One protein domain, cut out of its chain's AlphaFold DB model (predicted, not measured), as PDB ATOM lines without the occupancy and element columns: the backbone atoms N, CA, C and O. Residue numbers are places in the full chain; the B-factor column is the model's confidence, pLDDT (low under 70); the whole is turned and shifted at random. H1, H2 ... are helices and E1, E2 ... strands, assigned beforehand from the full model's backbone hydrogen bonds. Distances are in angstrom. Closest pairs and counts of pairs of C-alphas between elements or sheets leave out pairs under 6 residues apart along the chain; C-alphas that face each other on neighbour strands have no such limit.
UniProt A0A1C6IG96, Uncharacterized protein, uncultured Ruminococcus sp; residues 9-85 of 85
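Overview. This is residues 9 to 85 of the 85 residues of an uncharacterized protein of uncultured Ruminococcus sp (UniProt A0A1C6IG96). A small, three-stranded antiparallel sheet has one long helix, H1, laid over one face along the strands, the first part of H1 running on past the sheet. A long link leads from edge strand E3 to a second helix, H2, which is off the sheet on the E3 side. The printed part has 77 residues, with two named helices and three named strands in the order H1 E1 E2 E3 H2; the sheet order is E1 E2 E3, and the class is mixed, helices and strands. The whole is only just compact, close to loose, with a radius of gyration of the C-alphas of 13.7 A and spans of 36 by 30 by 19 A.

Arrangement. E1, residues 34 to 37, and E2, residues 43 to 46, form an antiparallel hairpin at 153 degrees, with N 36 and O 44 2.8 A apart, within hydrogen-bond range. E2 and E3, residues 53 to 55, form another at 170 degrees, with N 45 and O 53 at 2.8 A. E1 to E3 are a meander, each strand the antiparallel neighbour of the one before. H1, residues 9 to 26, is on the sheet in two layers, a helix on one face, at a height over the sheet of 7.7 A. It lies over E1 and E2 and runs along the strands, at 8 degrees to E1 on the local plane. Its closest C-alphas to E2 are those of Ala 22 and Val 43, 6.1 A. H2, residues 71 to 83, is not on the sheet and is apart from H1, E1 and E2. In H1 and H2 every O i to N i+4 pair is within hydrogen-bond range.

Along the chain. H1 measures 25.7 A, from C-alpha 9 at (193.278, 179.692, 291.056). E1 measures 10.1 A, E2 10.2 A and E3 6.9 A. H2 measures 18.6 A, ending with C-alpha 83 at (213.849, 181.483, 269.545).

Size, cuts and confidence. The C-alphas farthest apart, those of Asp 48 and Gly 62, are 38.7 A apart. The printed part has no cut. The link from E3 to H2, residues 56 to 70, is long. Mean pLDDT of the printed part is 88.0; residue 50 and residues 83 to 85 are under 70.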
ATOM      1  N   THR A   9     194.559 179.665 291.791       91.06
ATOM      2  CA  THR A   9     193.278 179.692 291.056       91.06
ATOM      3  C   THR A   9     193.398 180.382 289.698       91.06
ATOM      4  O   THR A   9     192.956 179.835 288.690       91.06
ATOM      5  N   LEU A  10     194.037 181.557 289.649       88.94
ATOM      6  CA  LEU A  10     194.216 182.306 288.397       88.94
ATOM      7  C   LEU A  10     195.114 181.566 287.403       88.94
ATOM      8  O   LEU A  10     194.812 181.553 286.216       88.94
ATOM      9  N   GLN A  11     196.175 180.919 287.896       89.31
ATOM     10  CA  GLN A  11     197.056 180.116 287.052       89.31
ATOM     11  C   GLN A  11     196.283 178.942 286.453       89.31
ATOM     12  O   GLN A  11     196.255 178.775 285.243       89.31
ATOM     13  N   LYS A  12     195.565 178.184 287.291       92.88
ATOM     14  CA  LYS A  12     194.799 177.016 286.840       92.88
ATOM     15  C   LYS A  12     193.684 177.382 285.868       92.88
ATOM     16  O   LYS A  12     193.410 176.615 284.953       92.88
ATOM     17  N   ALA A  13     193.061 178.546 286.032       92.81
ATOM     18  CA  ALA A  13     192.105 179.054 285.053       92.81
ATOM     19  C   ALA A  13     192.766 179.339 283.692       92.81
ATOM     20  O   ALA A  13     192.184 179.006 282.661       92.81
ATOM     21  N   GLY A  14     193.980 179.899 283.693       92.06
ATOM     22  CA  GLY A  14     194.801 180.066 282.491       92.06
ATOM     23  C   GLY A  14     195.128 178.728 281.825       92.06
ATOM     24  O   GLY A  14     194.806 178.553 280.651       92.06
ATOM     25  N   ASP A  15     195.645 177.766 282.594       92.94
ATOM     26  CA  ASP A  15     195.986 176.422 282.105       92.94
ATOM     27  C   ASP A  15     194.765 175.742 281.440       92.94
ATOM     28  O   ASP A  15     194.848 175.189 280.346       92.94
ATOM     29  N   ILE A  16     193.584 175.825 282.068       95.44
ATOM     30  CA  ILE A  16     192.341 175.251 281.522       95.44
ATOM     31  C   ILE A  16     191.928 175.949 280.222       95.44
ATOM     32  O   ILE A  16     191.491 175.286 279.280       95.44
ATOM     33  N   TYR A  17     192.048 177.277 280.155       94.94
ATOM     34  CA  TYR A  17     191.730 178.018 278.937       94.94
ATOM     35  C   TYR A  17     192.663 177.621 277.786       94.94
ATOM     36  O   TYR A  17     192.205 177.406 276.666       94.94
ATOM     37  N   GLN A  18     193.951 177.437 278.062       95.62
ATOM     38  CA  GLN A  18     194.910 176.925 277.089       95.62
ATOM     39  C   GLN A  18     194.550 175.514 276.608       95.62
ATOM     40  O   GLN A  18     194.562 175.266 275.404       95.62
ATOM     41  N   TYR A  19     194.128 174.614 277.503       96.56
ATOM     42  CA  TYR A  19     193.645 173.283 277.108       96.56
ATOM     43  C   TYR A  19     192.381 173.338 276.244       96.56
ATOM     44  O   TYR A  19     192.233 172.536 275.325       96.56
ATOM     45  N   LEU A  20     191.480 174.292 276.492       96.50
ATOM     46  CA  LEU A  20     190.308 174.510 275.642       96.50
ATOM     47  C   LEU A  20     190.719 174.943 274.226       96.50
ATOM     48  O   LEU A  20     190.164 174.451 273.245       96.50
ATOM     49  N   ILE A  21     191.705 175.836 274.113       95.56
ATOM     50  CA  ILE A  21     192.263 176.251 272.823       95.56
ATOM     51  C   ILE A  21     192.935 175.074 272.110       95.56
ATOM     52  O   ILE A  21     192.676 174.866 270.928       95.56
ATOM     53  N   ALA A  22     193.725 174.271 272.824       96.44
ATOM     54  CA  ALA A  22     194.339 173.064 272.280       96.44
ATOM     55  C   ALA A  22     193.286 172.077 271.754       96.44
ATOM     56  O   ALA A  22     193.382 171.618 270.620       96.44
ATOM     57  N   LEU A  23     192.233 171.807 272.533       97.25
ATOM     58  CA  LEU A  23     191.135 170.934 272.114       97.25
ATOM     59  C   LEU A  23     190.417 171.467 270.871       97.25
ATOM     60  O   LEU A  23     190.051 170.685 269.999       97.25
ATOM     61  N   ARG A  24     190.201 172.785 270.783       95.94
ATOM     62  CA  ARG A  24     189.616 173.405 269.590       95.94
ATOM     63  C   ARG A  24     190.501 173.168 268.367       95.94
ATOM     64  O   ARG A  24     189.997 172.751 267.333       95.94
ATOM     65  N   ASP A  25     191.799 173.401 268.502       94.69
ATOM     66  CA  ASP A  25     192.752 173.246 267.405       94.69
ATOM     67  C   ASP A  25     192.942 171.769 267.001       94.69
ATOM     68  O   ASP A  25     193.238 171.493 265.841       94.69
ATOM     69  N   CYS A  26     192.674 170.802 267.895       95.62
ATOM     70  CA  CYS A  26     192.642 169.376 267.542       95.62
ATOM     71  C   CYS A  26     191.650 169.053 266.411       95.62
ATOM     72  O   CYS A  26     191.876 168.108 265.658       95.62
ATOM     73  N   PHE A  27     190.561 169.817 266.269       96.12
ATOM     74  CA  PHE A  27     189.594 169.630 265.180       96.12
ATOM     75  C   PHE A  27     190.103 170.135 263.817       96.12
ATOM     76  O   PHE A  27     189.464 169.877 262.801       96.12
ATOM     77  N   GLU A  28     191.238 170.841 263.786       91.94
ATOM     78  CA  GLU A  28     191.857 171.425 262.585       91.94
ATOM     79  C   GLU A  28     193.184 170.731 262.202       91.94
ATOM     80  O   GLU A  28     193.950 171.226 261.358       91.94
ATOM     81  N   LEU A  29     193.479 169.592 262.837       94.19
ATOM     82  CA  LEU A  29     194.652 168.776 262.535       94.19
ATOM     83  C   LEU A  29     194.458 168.006 261.229       94.19
ATOM     84  O   LEU A  29     193.382 167.472 260.957       94.19
ATOM     85  N   ASN A  30     195.527 167.930 260.443       92.94
ATOM     86  CA  ASN A  30     195.608 167.049 259.286       92.94
ATOM     87  C   ASN A  30     196.322 165.747 259.659       92.94
ATOM     88  O   ASN A  30     196.982 165.655 260.696       92.94
ATOM     89  N   ASP A  31     196.240 164.750 258.781       93.31
ATOM     90  CA  ASP A  31     197.030 163.527 258.920       93.31
ATOM     91  C   ASP A  31     198.528 163.860 259.006       93.31
ATOM     92  O   ASP A  31     199.064 164.598 258.179       93.31
ATOM     93  N   GLY A  32     199.197 163.311 260.022       91.81
ATOM     94  CA  GLY A  32     200.612 163.576 260.304       91.81
ATOM     95  C   GLY A  32     200.875 164.805 261.184       91.81
ATOM     96  O   GLY A  32     201.990 164.962 261.674       91.81
ATOM     97  N   ASP A  33     199.871 165.642 261.460       95.06
ATOM     98  CA  ASP A  33     200.034 166.725 262.429       95.06
ATOM     99  C   ASP A  33     200.065 166.173 263.866       95.06
ATOM    100  O   ASP A  33     199.325 165.261 264.241       95.06
ATOM    101  N   THR A  34     200.902 166.776 264.706       94.62
ATOM    102  CA  THR A  34     200.938 166.552 266.152       94.62
ATOM    103  C   THR A  34     200.743 167.878 266.869       94.62
ATOM    104  O   THR A  34     201.488 168.832 266.642       94.62
ATOM    105  N   LEU A  35     199.754 167.930 267.760       95.81
ATOM    106  CA  LEU A  35     199.546 169.067 268.649       95.81
ATOM    107  C   LEU A  35     200.394 168.908 269.917       95.81
ATOM    108  O   LEU A  35     200.410 167.851 270.546       95.81
ATOM    109  N   GLN A  36     201.082 169.978 270.296       94.56
ATOM    110  CA  GLN A  36     201.922 170.084 271.480       94.56
ATOM    111  C   GLN A  36     201.408 171.199 272.390       94.56
ATOM    112  O   GLN A  36     200.870 172.206 271.927       94.56
ATOM    113  N   ILE A  37     201.594 171.008 273.691       95.50
ATOM    114  CA  ILE A  37     201.212 171.947 274.744       95.50
ATOM    115  C   ILE A  37     202.451 172.144 275.621       95.50
ATOM    116  O   ILE A  37     203.018 171.141 276.055       95.50
ATOM    117  N   GLU A  38     202.857 173.392 275.881       92.06
ATOM    118  CA  GLU A  38     204.016 173.747 276.733       92.06
ATOM    119  C   GLU A  38     205.379 173.206 276.244       92.06
ATOM    120  O   GLU A  38     206.269 172.918 277.046       92.06
ATOM    121  N   THR A  39     205.558 173.054 274.927       88.06
ATOM    122  CA  THR A  39     206.827 172.560 274.350       88.06
ATOM    123  C   THR A  39     207.500 173.597 273.459       88.06
ATOM    124  O   THR A  39     208.642 173.972 273.698       88.06
ATOM    125  N   ASN A  40     206.789 174.065 272.434       85.12
ATOM    126  CA  ASN A  40     207.273 175.023 271.436       85.12
ATOM    127  C   ASN A  40     206.396 176.282 271.467       85.12
ATOM    128  O   ASN A  40     205.970 176.745 270.416       85.12
ATOM    129  N   GLY A  41     206.008 176.723 272.665       87.19
ATOM    130  CA  GLY A  41     204.939 177.693 272.925       87.19
ATOM    131  C   GLY A  41     203.782 177.083 273.721       87.19
ATOM    132  O   GLY A  41     203.791 175.887 274.037       87.19
ATOM    133  N   ASP A  42     202.772 177.901 274.027       92.31
ATOM    134  CA  ASP A  42     201.614 177.467 274.821       92.31
ATOM    135  C   ASP A  42     200.820 176.364 274.089       92.31
ATOM    136  O   ASP A  42     200.512 175.314 274.665       92.31
ATOM    137  N   VAL A  43     200.498 176.577 272.807       95.19
ATOM    138  CA  VAL A  43     199.856 175.583 271.926       95.19
ATOM    139  C   VAL A  43     200.498 175.635 270.544       95.19
ATOM    140  O   VAL A  43     200.447 176.667 269.872       95.19
ATOM    141  N   SER A  44     201.036 174.506 270.088       93.75
ATOM    142  CA  SER A  44     201.759 174.418 268.815       93.75
ATOM    143  C   SER A  44     201.343 173.187 268.017       93.75
ATOM    144  O   SER A  44     200.986 172.158 268.581       93.75
ATOM    145  N   ILE A  45     201.381 173.290 266.690       94.62
ATOM    146  CA  ILE A  45     201.148 172.185 265.762       94.62
ATOM    147  C   ILE A  45     202.429 171.984 264.962       94.62
ATOM    148  O   ILE A  45     202.915 172.898 264.287       94.62
ATOM    149  N   ILE A  46     202.958 170.772 265.026       93.50
ATOM    150  CA  ILE A  46     204.136 170.344 264.282       93.50
ATOM    151  C   ILE A  46     203.770 169.209 263.333       93.50
ATOM    152  O   ILE A  46     202.766 168.526 263.518       93.50
ATOM    153  N   ASN A  47     204.609 169.002 262.332       91.56
ATOM    154  CA  ASN A  47     204.533 167.882 261.407       91.56
ATOM    155  C   ASN A  47     205.950 167.516 260.942       91.56
ATOM    156  O   ASN A  47     206.939 168.121 261.369       91.56
ATOM    157  N   ASP A  48     206.033 166.552 260.032       83.81
ATOM    158  CA  ASP A  48     207.267 165.937 259.538       83.81
ATOM    159  C   ASP A  48     208.280 166.924 258.922       83.81
ATOM    160  O   ASP A  48     209.453 166.585 258.769       83.81
ATOM    161  N   VAL A  49     207.856 168.145 258.569       80.88
ATOM    162  CA  VAL A  49     208.708 169.195 257.978       80.88
ATOM    163  C   VAL A  49     209.181 170.262 258.977       80.88
ATOM    164  O   VAL A  49     209.844 171.214 258.574       80.88
ATOM    165  N   GLY A  50     208.931 170.084 260.278       67.12
ATOM    166  CA  GLY A  50     209.596 170.858 261.337       67.12
ATOM    167  C   GLY A  50     208.798 172.018 261.942       67.12
ATOM    168  O   GLY A  50     209.337 172.729 262.785       67.12
ATOM    169  N   GLY A  51     207.524 172.196 261.577       75.69
ATOM    170  CA  GLY A  51     206.625 173.139 262.256       75.69
ATOM    171  C   GLY A  51     205.532 173.695 261.348       75.69
ATOM    172  O   GLY A  51     205.812 174.147 260.240       75.69
ATOM    173  N   ARG A  52     204.280 173.682 261.823       82.62
ATOM    174  CA  ARG A  52     203.123 174.231 261.095       82.62
ATOM    175  C   ARG A  52     202.652 175.545 261.710       82.62
ATOM    176  O   ARG A  52     202.344 176.484 260.980       82.62
ATOM    177  N   PHE A  53     202.557 175.605 263.037       89.19
ATOM    178  CA  PHE A  53     201.959 176.740 263.732       89.19
ATOM    179  C   PHE A  53     202.362 176.781 265.214       89.19
ATOM    180  O   PHE A  53     202.427 175.738 265.856       89.19
ATOM    181  N   GLN A  54     202.566 177.979 265.765       89.56
ATOM    182  CA  GLN A  54     202.769 178.226 267.198       89.56
ATOM    183  C   GLN A  54     201.818 179.327 267.670       89.56
ATOM    184  O   GLN A  54     201.536 180.279 266.936       89.56
ATOM    185  N   ARG A  55     201.341 179.217 268.913       90.31
ATOM    186  CA  ARG A  55     200.509 180.228 269.563       90.31
ATOM    187  C   ARG A  55     200.857 180.402 271.032       90.31
ATOM    188  O   ARG A  55     200.909 179.431 271.776       90.31
ATOM    189  N   GLU A  56     200.924 181.667 271.436       91.25
ATOM    190  CA  GLU A  56     200.876 182.096 272.834       91.25
ATOM    191  C   GLU A  56     199.430 182.465 273.202       91.25
ATOM    192  O   GLU A  56     198.758 183.224 272.494       91.25
ATOM    193  N   VAL A  57     198.930 181.933 274.310       90.44
ATOM    194  CA  VAL A  57     197.559 182.091 274.787       90.44
ATOM    195  C   VAL A  57     197.555 183.014 276.004       90.44
ATOM    196  O   VAL A  57     198.033 182.678 277.082       90.44
ATOM    197  N   LYS A  58     196.954 184.200 275.860       85.25
ATOM    198  CA  LYS A  58     196.731 185.135 276.975       85.25
ATOM    199  C   LYS A  58     195.245 185.184 277.321       85.25
ATOM    200  O   LYS A  58     194.436 185.695 276.547       85.25
ATOM    201  N   HIS A  59     194.873 184.623 278.474       82.88
ATOM    202  CA  HIS A  59     193.511 184.725 279.000       82.88
ATOM    203  C   HIS A  59     193.394 185.926 279.938       82.88
ATOM    204  O   HIS A  59     194.031 185.964 280.991       82.88
ATOM    205  N   HIS A  60     192.546 186.887 279.580       75.06
ATOM    206  CA  HIS A  60     192.200 188.003 280.450       75.06
ATOM    207  C   HIS A  60     190.780 187.811 280.989       75.06
ATOM    208  O   HIS A  60     189.847 187.544 280.231       75.06
ATOM    209  N   PHE A  61     190.608 187.960 282.303       77.75
ATOM    210  CA  PHE A  61     189.278 187.977 282.903       77.75
ATOM    211  C   PHE A  61     188.557 189.277 282.520       77.75
ATOM    212  O   PHE A  61     189.016 190.367 282.854       77.75
ATOM    213  N   GLY A  62     187.405 189.147 281.860       79.31
ATOM    214  CA  GLY A  62     186.604 190.271 281.369       79.31
ATOM    215  C   GLY A  62     186.719 190.473 279.855       79.31
ATOM    216  O   GLY A  62     187.446 189.767 279.165       79.31
ATOM    217  N   ASN A  63     185.967 191.439 279.322       76.94
ATOM    218  CA  ASN A  63     185.987 191.759 277.892       76.94
ATOM    219  C   ASN A  63     187.162 192.685 277.570       76.94
ATOM    220  O   ASN A  63     186.994 193.897 277.440       76.94
ATOM    221  N   THR A  64     188.352 192.108 277.451       78.12
ATOM    222  CA  THR A  64     189.567 192.827 277.059       78.12
ATOM    223  C   THR A  64     190.270 192.084 275.933       78.12
ATOM    224  O   THR A  64     190.393 190.861 275.977       78.12
ATOM    225  N   SER A  65     190.753 192.823 274.941       81.69
ATOM    226  CA  SER A  65     191.595 192.315 273.858       81.69
ATOM    227  C   SER A  65     193.005 192.866 274.007       81.69
ATOM    228  O   SER A  65     193.159 194.029 274.378       81.69
ATOM    229  N   ILE A  66     194.009 192.063 273.662       86.25
ATOM    230  CA  ILE A  66     195.388 192.542 273.592       86.25
ATOM    231  C   ILE A  66     195.545 193.516 272.417       86.25
ATOM    232  O   ILE A  66     194.974 193.319 271.343       86.25
ATOM    233  N   SER A  67     196.310 194.574 272.634       89.75
ATOM    234  CA  SER A  67     196.663 195.597 271.657       89.75
ATOM    235  C   SER A  67     198.181 195.719 271.537       89.75
ATOM    236  O   SER A  67     198.936 195.239 272.382       89.75
ATOM    237  N   ASP A  68     198.640 196.431 270.515       91.94
ATOM    238  CA  ASP A  68     200.052 196.769 270.313       91.94
ATOM    239  C   ASP A  68     200.624 197.717 271.386       91.94
ATOM    240  O   ASP A  68     201.818 198.007 271.390       91.94
ATOM    241  N   ARG A  69     199.800 198.207 272.316       93.00
ATOM    242  CA  ARG A  69     200.244 199.002 273.471       93.00
ATOM    243  C   ARG A  69     200.485 198.157 274.715       93.00
ATOM    244  O   ARG A  69     201.081 198.655 275.669       93.00
ATOM    245  N   ASP A  70     200.040 196.904 274.715       90.50
ATOM    246  CA  ASP A  70     200.167 196.023 275.867       90.50
ATOM    247  C   ASP A  70     201.564 195.410 275.930       90.50
ATOM    248  O   ASP A  70     202.110 194.912 274.945       90.50
ATOM    249  N   ILE A  71     202.164 195.414 277.120       90.44
ATOM    250  CA  ILE A  71     203.518 194.880 277.313       90.44
ATOM    251  C   ILE A  71     203.610 193.386 276.973       90.44
ATOM    252  O   ILE A  71     204.638 192.922 276.483       90.44
ATOM    253  N   ASP A  72     202.530 192.641 277.204       87.69
ATOM    254  CA  ASP A  72     202.475 191.206 276.935       87.69
ATOM    255  C   ASP A  72     202.526 190.906 275.434       87.69
ATOM    256  O   ASP A  72     203.066 189.869 275.045       87.69
ATOM    257  N   PHE A  73     202.067 191.835 274.586       90.88
ATOM    258  CA  PHE A  73     202.213 191.729 273.136       90.88
ATOM    259  C   PHE A  73     203.693 191.773 272.742       90.88
ATOM    260  O   PHE A  73     204.194 190.867 272.079       90.88
ATOM    261  N   TRP A  74     204.426 192.784 273.216       93.38
ATOM    262  CA  TRP A  74     205.844 192.951 272.881       93.38
ATOM    263  C   TRP A  74     206.739 191.872 273.487       93.38
ATOM    264  O   TRP A  74     207.693 191.449 272.840       93.38
ATOM    265  N   LYS A  75     206.427 191.390 274.696       89.50
ATOM    266  CA  LYS A  75     207.130 190.242 275.292       89.50
ATOM    267  C   LYS A  75     206.934 188.973 274.469       89.50
ATOM    268  O   LYS A  75     207.905 188.283 274.189       89.50
ATOM    269  N   THR A  76     205.696 188.706 274.054       89.25
ATOM    270  CA  THR A  76     205.366 187.567 273.188       89.25
ATOM    271  C   THR A  76     206.143 187.642 271.874       89.25
ATOM    272  O   THR A  76     206.808 186.685 271.490       89.25
ATOM    273  N   LEU A  77     206.146 188.811 271.227       90.31
ATOM    274  CA  LEU A  77     206.882 189.018 269.982       90.31
ATOM    275  C   LEU A  77     208.400 188.838 270.158       90.31
ATOM    276  O   LEU A  77     209.055 188.250 269.299       90.31
ATOM    277  N   ALA A  78     208.963 189.335 271.261       90.00
ATOM    278  CA  ALA A  78     210.387 189.199 271.551       90.00
ATOM    279  C   ALA A  78     210.799 187.735 271.777       90.00
ATOM    280  O   ALA A  78     211.853 187.337 271.288       90.00
ATOM    281  N   ASN A  79     209.968 186.936 272.458       83.81
ATOM    282  CA  ASN A  79     210.224 185.507 272.657       83.81
ATOM    283  C   ASN A  79     210.336 184.776 271.313       83.81
ATOM    284  O   ASN A  79     211.328 184.093 271.073       83.81
ATOM    285  N   TRP A  80     209.390 185.009 270.396       83.88
ATOM    286  CA  TRP A  80     209.444 184.428 269.052       83.88
ATOM    287  C   TRP A  80     210.659 184.884 268.250       83.88
ATOM    288  O   TRP A  80     211.220 184.105 267.490       83.88
ATOM    289  N   TYR A  81     211.087 186.139 268.398       82.81
ATOM    290  CA  TYR A  81     212.259 186.627 267.674       82.81
ATOM    291  C   TYR A  81     213.563 185.976 268.156       82.81
ATOM    292  O   TYR A  81     214.438 185.687 267.344       82.81
ATOM    293  N   VAL A  82     213.698 185.748 269.465       70.81
ATOM    294  CA  VAL A  82     214.911 185.167 270.059       70.81
ATOM    295  C   VAL A  82     214.984 183.654 269.848       70.81
ATOM    296  O   VAL A  82     216.079 183.149 269.653       70.81
ATOM    297  N   GLU A  83     213.861 182.932 269.831       59.41
ATOM    298  CA  GLU A  83     213.849 181.483 269.545       59.41
ATOM    299  C   GLU A  83     214.167 181.133 268.078       59.41
ATOM    300  O   GLU A  83     214.498 179.988 267.775       59.41
ATOM    301  N   VAL A  84     214.076 182.103 267.161       53.94
ATOM    302  CA  VAL A  84     214.330 181.919 265.718       53.94
ATOM    303  C   VAL A  84     215.796 182.218 265.329       53.94
ATOM    304  O   VAL A  84     216.186 181.957 264.188       53.94
ATOM    305  N   LEU A  85     216.624 182.726 266.255       44.78
ATOM    306  CA  LEU A  85     218.065 182.987 266.072       44.78
ATOM    307  C   LEU A  85     218.933 181.947 266.790       44.78
ATOM    308  O   LEU A  85     219.965 181.561 266.193       44.78
TER     309      LEU A  85